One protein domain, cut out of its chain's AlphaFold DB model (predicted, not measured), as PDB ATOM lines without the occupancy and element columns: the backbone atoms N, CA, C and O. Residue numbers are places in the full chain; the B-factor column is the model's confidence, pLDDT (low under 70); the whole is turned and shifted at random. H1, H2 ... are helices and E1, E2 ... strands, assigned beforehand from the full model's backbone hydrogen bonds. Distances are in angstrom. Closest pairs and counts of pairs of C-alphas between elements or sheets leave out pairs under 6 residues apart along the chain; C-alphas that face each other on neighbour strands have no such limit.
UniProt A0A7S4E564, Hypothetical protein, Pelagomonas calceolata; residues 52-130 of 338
ATOM      1  N   VAL A  52     101.420 181.044   4.952       91.25
ATOM      2  CA  VAL A  52     100.191 181.446   4.275       91.25
ATOM      3  C   VAL A  52     100.096 180.681   2.963       91.25
ATOM      4  O   VAL A  52     100.870 180.934   2.039       91.25
ATOM      5  N   ALA A  53      99.172 179.728   2.895       92.62
ATOM      6  CA  ALA A  53      98.941 178.893   1.730       92.62
ATOM      7  C   ALA A  53      97.862 179.503   0.830       92.62
ATOM      8  O   ALA A  53      96.700 179.625   1.216       92.62
ATOM      9  N   MET A  54      98.265 179.852  -0.385       92.31
ATOM     10  CA  MET A  54      97.411 180.275  -1.486       92.31
ATOM     11  C   MET A  54      97.214 179.070  -2.407       92.31
ATOM     12  O   MET A  54      98.154 178.618  -3.068       92.31
ATOM     13  N   GLY A  55      96.015 178.487  -2.371       88.12
ATOM     14  CA  GLY A  55      95.665 177.312  -3.170       88.12
ATOM     15  C   GLY A  55      95.542 177.626  -4.663       88.12
ATOM     16  O   GLY A  55      95.459 178.783  -5.068       88.12
ATOM     17  N   ARG A  56      95.508 176.579  -5.495       88.88
ATOM     18  CA  ARG A  56      95.158 176.723  -6.916       88.88
ATOM     19  C   ARG A  56      93.698 177.134  -7.059       88.88
ATOM     20  O   ARG A  56      92.858 176.680  -6.285       88.88
ATOM     21  N   LEU A  57      93.399 177.896  -8.109       84.19
ATOM     22  CA  LEU A  57      92.020 178.232  -8.474       84.19
ATOM     23  C   LEU A  57      91.219 176.979  -8.866       84.19
ATOM     24  O   LEU A  57      90.111 176.792  -8.383       84.19
ATOM     25  N   ASN A  58      91.820 176.090  -9.669       88.12
ATOM     26  CA  ASN A  58      91.178 174.876 -10.190       88.12
ATOM     27  C   ASN A  58      92.019 173.615  -9.882       88.12
ATOM     28  O   ASN A  58      92.744 173.132 -10.754       88.12
ATOM     29  N   PRO A  59      92.004 173.098  -8.640       90.44
ATOM     30  CA  PRO A  59      92.824 171.952  -8.252       90.44
ATOM     31  C   PRO A  59      92.184 170.597  -8.614       90.44
ATOM     32  O   PRO A  59      91.063 170.300  -8.203       90.44
ATOM     33  N   THR A  60      92.937 169.719  -9.282       94.06
ATOM     34  CA  THR A  60      92.631 168.278  -9.418       94.06
ATOM     35  C   THR A  60      93.055 167.496  -8.167       94.06
ATOM     36  O   THR A  60      93.867 167.984  -7.379       94.06
ATOM     37  N   ALA A  61      92.571 166.260  -7.984       94.00
ATOM     38  CA  ALA A  61      93.003 165.394  -6.875       94.00
ATOM     39  C   ALA A  61      94.531 165.193  -6.842       94.00
ATOM     40  O   ALA A  61      95.152 165.299  -5.784       94.00
ATOM     41  N   GLU A  62      95.142 165.002  -8.012       93.31
ATOM     42  CA  GLU A  62      96.592 164.865  -8.159       93.31
ATOM     43  C   GLU A  62      97.336 166.136  -7.720       93.31
ATOM     44  O   GLU A  62      98.276 166.074  -6.925       93.31
ATOM     45  N   THR A  63      96.896 167.311  -8.186       92.94
ATOM     46  CA  THR A  63      97.539 168.578  -7.799       92.94
ATOM     47  C   THR A  63      97.367 168.883  -6.314       92.94
ATOM     48  O   THR A  63      98.310 169.362  -5.697       92.94
ATOM     49  N   LYS A  64      96.228 168.529  -5.698       91.00
ATOM     50  CA  LYS A  64      96.041 168.655  -4.241       91.00
ATOM     51  C   LYS A  64      97.065 167.828  -3.469       91.00
ATOM     52  O   LYS A  64      97.637 168.338  -2.509       91.00
ATOM     53  N   ALA A  65      97.305 166.584  -3.887       91.75
ATOM     54  CA  ALA A  65      98.279 165.712  -3.238       91.75
ATOM     55  C   ALA A  65      99.705 166.281  -3.346       91.75
ATOM     56  O   ALA A  65     100.385 166.438  -2.330       91.75
ATOM     57  N   LYS A  66     100.117 166.687  -4.556       90.94
ATOM     58  CA  LYS A  66     101.432 167.307  -4.806       90.94
ATOM     59  C   LYS A  66     101.621 168.607  -4.020       90.94
ATOM     60  O   LYS A  66     102.659 168.818  -3.390       90.94
ATOM     61  N   ASP A  67     100.616 169.477  -4.026       91.12
ATOM     62  CA  ASP A  67     100.673 170.763  -3.334       91.12
ATOM     63  C   ASP A  67     100.718 170.567  -1.807       91.12
ATOM     64  O   ASP A  67     101.454 171.281  -1.126       91.12
ATOM     65  N   ALA A  68      99.993 169.581  -1.263       90.75
ATOM     66  CA  ALA A  68     100.016 169.252   0.163       90.75
ATOM     67  C   ALA A  68     101.396 168.753   0.624       90.75
ATOM     68  O   ALA A  68     101.883 169.170   1.677       90.75
ATOM     69  N   GLU A  69     102.058 167.912  -0.173       90.50
ATOM     70  CA  GLU A  69     103.421 167.453   0.107       90.50
ATOM     71  C   GLU A  69     104.424 168.618   0.074       90.50
ATOM     72  O   GLU A  69     105.201 168.814   1.017       90.50
ATOM     73  N   ALA A  70     104.364 169.450  -0.970       87.00
ATOM     74  CA  ALA A  70     105.226 170.620  -1.106       87.00
ATOM     75  C   ALA A  70     105.019 171.626   0.039       87.00
ATOM     76  O   ALA A  70     105.990 172.156   0.591       87.00
ATOM     77  N   LEU A  71     103.766 171.859   0.433       88.19
ATOM     78  CA  LEU A  71     103.415 172.715   1.559       88.19
ATOM     79  C   LEU A  71     103.947 172.148   2.873       88.19
ATOM     80  O   LEU A  71     104.543 172.894   3.645       88.19
ATOM     81  N   LYS A  72     103.809 170.838   3.116       87.62
ATOM     82  CA  LYS A  72     104.369 170.174   4.303       87.62
ATOM     83  C   LYS A  72     105.887 170.367   4.377       87.62
ATOM     84  O   LYS A  72     106.406 170.729   5.438       87.62
ATOM     85  N   LYS A  73     106.588 170.205   3.249       83.62
ATOM     86  CA  LYS A  73     108.040 170.427   3.141       83.62
ATOM     87  C   LYS A  73     108.420 171.881   3.437       83.62
ATOM     88  O   LYS A  73     109.318 172.114   4.243       83.62
ATOM     89  N   GLN A  74     107.739 172.859   2.833       81.19
ATOM     90  CA  GLN A  74     108.028 174.282   3.053       81.19
ATOM     91  C   GLN A  74     107.648 174.745   4.467       81.19
ATOM     92  O   GLN A  74     108.351 175.565   5.067       81.19
ATOM     93  N   ALA A  75     106.541 174.242   5.014       83.88
ATOM     94  CA  ALA A  75     106.077 174.602   6.345       83.88
ATOM     95  C   ALA A  75     107.079 174.169   7.416       83.88
ATOM     96  O   ALA A  75     107.299 174.929   8.361       83.88
ATOM     97  N   ALA A  76     107.735 173.016   7.240       82.31
ATOM     98  CA  ALA A  76     108.774 172.516   8.143       82.31
ATOM     99  C   ALA A  76     108.323 172.551   9.620       82.31
ATOM    100  O   ALA A  76     109.023 173.056  10.494       82.31
ATOM    101  N   GLY A  77     107.098 172.076   9.879       83.94
ATOM    102  CA  GLY A  77     106.483 172.048  11.213       83.94
ATOM    103  C   GLY A  77     105.794 173.346  11.657       83.94
ATOM    104  O   GLY A  77     105.163 173.365  12.711       83.94
ATOM    105  N   ARG A  78     105.865 174.433  10.877       85.69
ATOM    106  CA  ARG A  78     105.121 175.673  11.163       85.69
ATOM    107  C   ARG A  78     103.625 175.503  10.889       85.69
ATOM    108  O   ARG A  78     103.234 174.753   9.997       85.69
ATOM    109  N   LYS A  79     102.796 176.259  11.620       90.81
ATOM    110  CA  LYS A  79     101.348 176.339  11.364       90.81
ATOM    111  C   LYS A  79     101.084 176.885   9.962       90.81
ATOM    112  O   LYS A  79     101.787 177.788   9.505       90.81
ATOM    113  N   VAL A  80     100.058 176.349   9.314       91.12
ATOM    114  CA  VAL A  80      99.586 176.801   8.005       91.12
ATOM    115  C   VAL A  80      98.304 177.604   8.193       91.12
ATOM    116  O   VAL A  80      97.363 177.121   8.820       91.12
ATOM    117  N   ALA A  81      98.260 178.799   7.615       91.81
ATOM    118  CA  ALA A  81      97.051 179.590   7.450       91.81
ATOM    119  C   ALA A  81      96.624 179.543   5.982       91.81
ATOM    120  O   ALA A  81      97.444 179.776   5.096       91.81
ATOM    121  N   ALA A  82      95.351 179.271   5.709       90.81
ATOM    122  CA  ALA A  82      94.823 179.410   4.358       90.81
ATOM    123  C   ALA A  82      94.616 180.895   4.025       90.81
ATOM    124  O   ALA A  82      94.117 181.665   4.849       90.81
ATOM    125  N   TYR A  83      94.989 181.289   2.811       90.94
ATOM    126  CA  TYR A  83      94.433 182.475   2.177       90.94
ATOM    127  C   TYR A  83      93.143 182.049   1.470       90.94
ATOM    128  O   TYR A  83      93.188 181.372   0.443       90.94
ATOM    129  N   ASP A  84      92.007 182.348   2.094       87.31
ATOM    130  CA  ASP A  84      90.689 181.834   1.722       87.31
ATOM    131  C   ASP A  84      89.843 182.862   0.952       87.31
ATOM    132  O   ASP A  84      90.251 184.001   0.711       87.31
ATOM    133  N   SER A  85      88.631 182.459   0.562       87.88
ATOM    134  CA  SER A  85      87.683 183.329  -0.142       87.88
ATOM    135  C   SER A  85      87.298 184.567   0.671       87.88
ATOM    136  O   SER A  85      87.055 185.622   0.091       87.88
ATOM    137  N   LYS A  86      87.292 184.481   2.007       89.75
ATOM    138  CA  LYS A  86      87.037 185.633   2.875       89.75
ATOM    139  C   LYS A  86      88.150 186.670   2.743       89.75
ATOM    140  O   LYS A  86      87.855 187.851   2.597       89.75
ATOM    141  N   ALA A  87      89.414 186.246   2.775       88.81
ATOM    142  CA  ALA A  87      90.554 187.136   2.571       88.81
ATOM    143  C   ALA A  87      90.639 187.675   1.133       88.81
ATOM    144  O   ALA A  87      90.994 188.837   0.947       88.81
ATOM    145  N   GLN A  88      90.288 186.858   0.135       89.12
ATOM    146  CA  GLN A  88      90.272 187.240  -1.282       89.12
ATOM    147  C   GLN A  88      89.186 188.273  -1.615       89.12
ATOM    148  O   GLN A  88      89.423 189.164  -2.427       89.12
ATOM    149  N   ASN A  89      88.010 188.159  -0.994       91.00
ATOM    150  CA  ASN A  89      86.861 189.035  -1.246       91.00
ATOM    151  C   ASN A  89      86.780 190.223  -0.274       91.00
ATOM    152  O   ASN A  89      85.842 191.016  -0.347       91.00
ATOM    153  N   ALA A  90      87.732 190.343   0.654       90.81
ATOM    154  CA  ALA A  90      87.800 191.463   1.581       90.81
ATOM    155  C   ALA A  90      88.054 192.771   0.822       90.81
ATOM    156  O   ALA A  90      88.983 192.866   0.019       90.81
ATOM    157  N   ARG A  91      87.276 193.810   1.133       83.81
ATOM    158  CA  ARG A  91      87.499 195.155   0.599       83.81
ATOM    159  C   ARG A  91      88.719 195.794   1.265       83.81
ATOM    160  O   ARG A  91      89.508 196.466   0.603       83.81
ATOM    161  N   HIS A  92      88.899 195.548   2.561       83.44
ATOM    162  CA  HIS A  92      90.001 196.066   3.360       83.44
ATOM    163  C   HIS A  92      90.700 194.952   4.146       83.44
ATOM    164  O   HIS A  92      90.186 194.432   5.142       83.44
ATOM    165  N   VAL A  93      91.931 194.637   3.737       87.50
ATOM    166  CA  VAL A  93      92.848 193.781   4.500       87.50
ATOM    167  C   VAL A  93      93.838 194.664   5.248       87.50
ATOM    168  O   VAL A  93      94.628 195.388   4.644       87.50
ATOM    169  N   HIS A  94      93.822 194.595   6.576       86.69
ATOM    170  CA  HIS A  94      94.757 195.337   7.414       86.69
ATOM    171  C   HIS A  94      95.785 194.389   8.026       86.69
ATOM    172  O   HIS A  94      95.415 193.401   8.653       86.69
ATOM    173  N   PHE A  95      97.070 194.721   7.897       86.56
ATOM    174  CA  PHE A  95      98.183 194.002   8.521       86.56
ATOM    175  C   PHE A  95      98.725 194.807   9.715       86.56
ATOM    176  O   PHE A  95      99.587 195.670   9.526       86.56
ATOM    177  N   PRO A  96      98.240 194.573  10.952       84.44
ATOM    178  CA  PRO A  96      98.787 195.244  12.124       84.44
ATOM    179  C   PRO A  96     100.277 194.931  12.323       84.44
ATOM    180  O   PRO A  96     100.718 193.794  12.170       84.44
ATOM    181  N   ALA A  97     101.056 195.921  12.758       77.56
ATOM    182  CA  ALA A  97     102.506 195.778  12.926       77.56
ATOM    183  C   ALA A  97     102.946 195.011  14.201       77.56
ATOM    184  O   ALA A  97     104.145 194.852  14.440       77.56
ATOM    185  N   GLY A  98     102.010 194.544  15.039       81.75
ATOM    186  CA  GLY A  98     102.291 194.034  16.388       81.75
ATOM    187  C   GLY A  98     101.819 192.602  16.666       81.75
ATOM    188  O   GLY A  98     100.844 192.119  16.090       81.75
ATOM    189  N   GLY A  99     102.503 191.935  17.603       84.88
ATOM    190  CA  GLY A  99     102.113 190.635  18.158       84.88
ATOM    191  C   GLY A  99     101.901 189.545  17.103       84.88
ATOM    192  O   GLY A  99     102.734 189.337  16.219       84.88
ATOM    193  N   LYS A 100     100.751 188.870  17.184       86.62
ATOM    194  CA  LYS A 100     100.341 187.773  16.288       86.62
ATOM    195  C   LYS A 100     100.094 188.179  14.826       86.62
ATOM    196  O   LYS A 100      99.947 187.311  13.972       86.62
ATOM    197  N   HIS A 101     100.106 189.475  14.517       86.56
ATOM    198  CA  HIS A 101      99.928 189.996  13.158       86.56
ATOM    199  C   HIS A 101     101.255 190.286  12.438       86.56
ATOM    200  O   HIS A 101     101.286 190.427  11.217       86.56
ATOM    201  N   ARG A 102     102.367 190.378  13.182       83.12
ATOM    202  CA  ARG A 102     103.654 190.824  12.640       83.12
ATOM    203  C   ARG A 102     104.274 189.771  11.716       83.12
ATOM    204  O   ARG A 102     104.769 188.743  12.169       83.12
ATOM    205  N   LEU A 103     104.342 190.082  10.425       80.12
ATOM    206  CA  LEU A 103     105.023 189.279   9.408       80.12
ATOM    207  C   LEU A 103     106.527 189.582   9.370       80.12
ATOM    208  O   LEU A 103     107.030 190.223   8.451       80.12
ATOM    209  N   LEU A 104     107.262 189.138  10.391       79.06
ATOM    210  CA  LEU A 104     108.721 189.264  10.424       79.06
ATOM    211  C   LEU A 104     109.378 188.023   9.797       79.06
ATOM    212  O   LEU A 104     109.883 187.153  10.506       79.06
ATOM    213  N   ASN A 105     109.320 187.909   8.468       78.62
ATOM    214  CA  ASN A 105     109.989 186.853   7.701       78.62
ATOM    215  C   ASN A 105     110.180 187.268   6.231       78.62
ATOM    216  O   ASN A 105     109.581 188.240   5.773       78.62
ATOM    217  N   HIS A 106     110.997 186.539   5.475       82.62
ATOM    218  CA  HIS A 106     111.123 186.755   4.034       82.62
ATOM    219  C   HIS A 106     109.858 186.308   3.288       82.62
ATOM    220  O   HIS A 106     109.215 185.332   3.675       82.62
ATOM    221  N   PHE A 107     109.505 187.015   2.208       82.75
ATOM    222  CA  PHE A 107     108.268 186.786   1.446       82.75
ATOM    223  C   PHE A 107     108.122 185.331   0.971       82.75
ATOM    224  O   PHE A 107     107.064 184.726   1.125       82.75
ATOM    225  N   TYR A 108     109.217 184.734   0.494       82.00
ATOM    226  CA  TYR A 108     109.262 183.344   0.033       82.00
ATOM    227  C   TYR A 108     109.193 182.320   1.179       82.00
ATOM    228  O   TYR A 108     108.976 181.136   0.933       82.00
ATOM    229  N   ALA A 109     109.420 182.747   2.426       80.00
ATOM    230  CA  ALA A 109     109.452 181.867   3.586       80.00
ATOM    231  C   ALA A 109     108.079 181.748   4.258       80.00
ATOM    232  O   ALA A 109     107.779 180.693   4.826       80.00
ATOM    233  N   PHE A 110     107.250 182.797   4.215       81.88
ATOM    234  CA  PHE A 110     105.883 182.747   4.743       81.88
ATOM    235  C   PHE A 110     104.826 182.507   3.659       81.88
ATOM    236  O   PHE A 110     103.812 181.908   3.979       81.88
ATOM    237  N   GLY A 111     105.027 182.921   2.405       87.12
ATOM    238  CA  GLY A 111     104.059 182.689   1.326       87.12
ATOM    239  C   GLY A 111     104.266 181.345   0.623       87.12
ATOM    240  O   GLY A 111     105.376 181.030   0.193       87.12
ATOM    241  N   PHE A 112     103.199 180.565   0.468       88.94
ATOM    242  CA  PHE A 112     103.165 179.363  -0.363       88.94
ATOM    243  C   PHE A 112     102.100 179.516  -1.447       88.94
ATOM    244  O   PHE A 112     100.949 179.798  -1.137       88.94
ATOM    245  N   PHE A 113     102.480 179.280  -2.701       90.25
ATOM    246  CA  PHE A 113     101.558 179.217  -3.837       90.25
ATOM    247  C   PHE A 113     101.470 177.770  -4.313       90.25
ATOM    248  O   PHE A 113     102.506 177.186  -4.645       90.25
ATOM    249  N   GLY A 114     100.262 177.201  -4.340       89.62
ATOM    250  CA  GLY A 114     100.017 175.839  -4.821       89.62
ATOM    251  C   GLY A 114     100.453 175.667  -6.273       89.62
ATOM    252  O   GLY A 114     101.163 174.723  -6.596       89.62
ATOM    253  N   ASP A 115     100.151 176.648  -7.126       88.44
ATOM    254  CA  ASP A 115     100.630 176.676  -8.507       88.44
ATOM    255  C   ASP A 115     102.127 177.070  -8.597       88.44
ATOM    256  O   ASP A 115     102.494 178.191  -8.214       88.44
ATOM    257  N   PRO A 116     103.012 176.198  -9.125       85.06
ATOM    258  CA  PRO A 116     104.421 176.512  -9.345       85.06
ATOM    259  C   PRO A 116     104.650 177.717 -10.263       85.06
ATOM    260  O   PRO A 116     105.604 178.465 -10.041       85.06
ATOM    261  N   GLN A 117     103.785 177.943 -11.260       87.31
ATOM    262  CA  GLN A 117     103.927 179.079 -12.173       87.31
ATOM    263  C   GLN A 117     103.680 180.399 -11.442       87.31
ATOM    264  O   GLN A 117     104.492 181.319 -11.539       87.31
ATOM    265  N   GLN A 118     102.625 180.469 -10.622       87.94
ATOM    266  CA  GLN A 118     102.374 181.630  -9.760       87.94
ATOM    267  C   GLN A 118     103.511 181.844  -8.759       87.94
ATOM    268  O   GLN A 118     103.955 182.972  -8.546       87.94
ATOM    269  N   ARG A 119     104.034 180.760  -8.175       85.81
ATOM    270  CA  ARG A 119     105.169 180.825  -7.247       85.81
ATOM    271  C   ARG A 119     106.397 181.473  -7.889       85.81
ATOM    272  O   ARG A 119     106.983 182.371  -7.287       85.81
ATOM    273  N   SER A 120     106.768 181.030  -9.092       85.31
ATOM    274  CA  SER A 120     107.885 181.604  -9.853       85.31
ATOM    275  C   SER A 120     107.593 183.057 -10.240       85.31
ATOM    276  O   SER A 120     108.426 183.935 -10.014       85.31
ATOM    277  N   PHE A 121     106.377 183.346 -10.716       88.38
ATOM    278  CA  PHE A 121     105.951 184.699 -11.073       88.38
ATOM    279  C   PHE A 121     106.130 185.691  -9.916       88.38
ATOM    280  O   PHE A 121     106.804 186.705 -10.084       88.38
ATOM    281  N   TYR A 122     105.600 185.399  -8.723       86.62
ATOM    282  CA  TYR A 122     105.701 186.324  -7.588       86.62
ATOM    283  C   TYR A 122     107.134 186.479  -7.068       86.62
ATOM    284  O   TYR A 122     107.511 187.566  -6.631       86.62
ATOM    285  N   ARG A 123     107.964 185.432  -7.147       85.38
ATOM    286  CA  ARG A 123     109.397 185.547  -6.828       85.38
ATOM    287  C   ARG A 123     110.110 186.487  -7.794       85.38
ATOM    288  O   ARG A 123     110.834 187.371  -7.339       85.38
ATOM    289  N   ARG A 124     109.856 186.349  -9.099       85.62
ATOM    290  CA  ARG A 124     110.405 187.238 -10.136       85.62
ATOM    291  C   ARG A 124     109.895 188.664  -9.984       85.62
ATOM    292  O   ARG A 124     110.702 189.580  -9.994       85.62
ATOM    293  N   LEU A 125     108.601 188.852  -9.719       88.06
ATOM    294  CA  LEU A 125     108.019 190.170  -9.466       88.06
ATOM    295  C   LEU A 125     108.759 190.895  -8.338       88.06
ATOM    296  O   LEU A 125     109.146 192.049  -8.499       88.06
ATOM    297  N   ILE A 126     108.985 190.222  -7.207       87.12
ATOM    298  CA  ILE A 126     109.696 190.814  -6.070       87.12
ATOM    299  C   ILE A 126     111.169 191.081  -6.404       87.12
ATOM    300  O   ILE A 126     111.668 192.153  -6.069       87.12
ATOM    301  N   ARG A 127     111.855 190.150  -7.077       86.50
ATOM    302  CA  ARG A 127     113.233 190.340  -7.562       86.50
ATOM    303  C   ARG A 127     113.358 191.574  -8.458       86.50
ATOM    304  O   ARG A 127     114.245 192.390  -8.239       86.50
ATOM    305  N   ASP A 128     112.471 191.697  -9.438       86.00
ATOM    306  CA  ASP A 128     112.558 192.706 -10.497       86.00
ATOM    307  C   ASP A 128     112.063 194.081 -10.017       86.00
ATOM    308  O   ASP A 128     112.509 195.115 -10.512       86.00
ATOM    309  N   SER A 129     111.181 194.106  -9.009       87.75
ATOM    310  CA  SER A 129     110.596 195.347  -8.481       87.75
ATOM    311  C   SER A 129     111.353 195.922  -7.280       87.75
ATOM    312  O   SER A 129     111.388 197.141  -7.109       87.75
ATOM    313  N   MET A 130     111.953 195.087  -6.422       86.50
ATOM    314  CA  MET A 130     112.670 195.558  -5.229       86.50
ATOM    315  C   MET A 130     114.152 195.786  -5.526       86.50
ATOM    316  O   MET A 130     115.005 194.957  -5.209       86.50
TER     317      MET A 130
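AT A GLANCE: This is residues 52 to 130 of the 338 residues of the protein "Hypothetical protein" of Pelagomonas calceolata (UniProt A0A7S4E564). A small sheet of three short parallel strands, in the order E2, E1, E3, has the long helix H1 over one face, while the second long helix, H4, only grazes the sheet near E3. A long loop joins H2 to H3, and its residues 89 to 94 and 96 to 102 stick out. The printed part has 79 residues, with E1, H1, E2, H2, H3, E3 and H4 along the chain, in the mixed class of helices and strands. It is only just compact, close to loose, with a radius of gyration of the C-alphas of 13.6 A and spans of 38 by 29 by 29 A.

IN THESE COORDINATES: E1 is residues 52 to 54, from C-alpha 52 at (100.191, 181.446, 4.275); E2 is 80 to 83 and E3 is 111 to 113. H1, residues 61 to 75, is 20.7 A long; H4, 116 to 129, is 19.8 A long and ends at C-alpha 129 (110.596, 195.347, -8.481). H2 is 85 to 88 and H3 is 107 to 110.

HOW THE PARTS SIT: N 53 and O 81 of E1 and E2 are 2.8 A apart, and N 54 and O 112 of E1 and E3 2.8 A, both within hydrogen-bond range. H1 is on the sheet, two layers, at a height of 6.2 A over the sheet; it lies over E1 and runs along the strands, at 23 degrees to E1 on the local plane. Its closest C-alphas to E3 are Leu 71 and Phe 112, 6.9 A. E1, H1, E2 form a strand-helix-strand unit, two parallel neighbour strands with a helix between, its crossover right-handed; E2, H2 H3, E3 form a split one, with E1 between its strands, also right-handed. H4 only grazes the sheet with residues 118 to 122; the C-alphas of Phe 113 and Arg 119, the closest of E3 and H4, are 5.2 A apart. H3 only grazes it too, with residues 109 to 110. H2 is not on the sheet, and H1 and H4 are apart. Every O i to N i+4 pair in H1 and H4 is within hydrogen-bond range; H2 and H3 are too short for such a pair.

THE WHOLE: The C-alphas of Glu 62 and Gly 98, the two farthest apart, are 38.5 A from each other. The printed part has no cut, the link from H2 to H3 is long, and no printed residue has a pLDDT under 70.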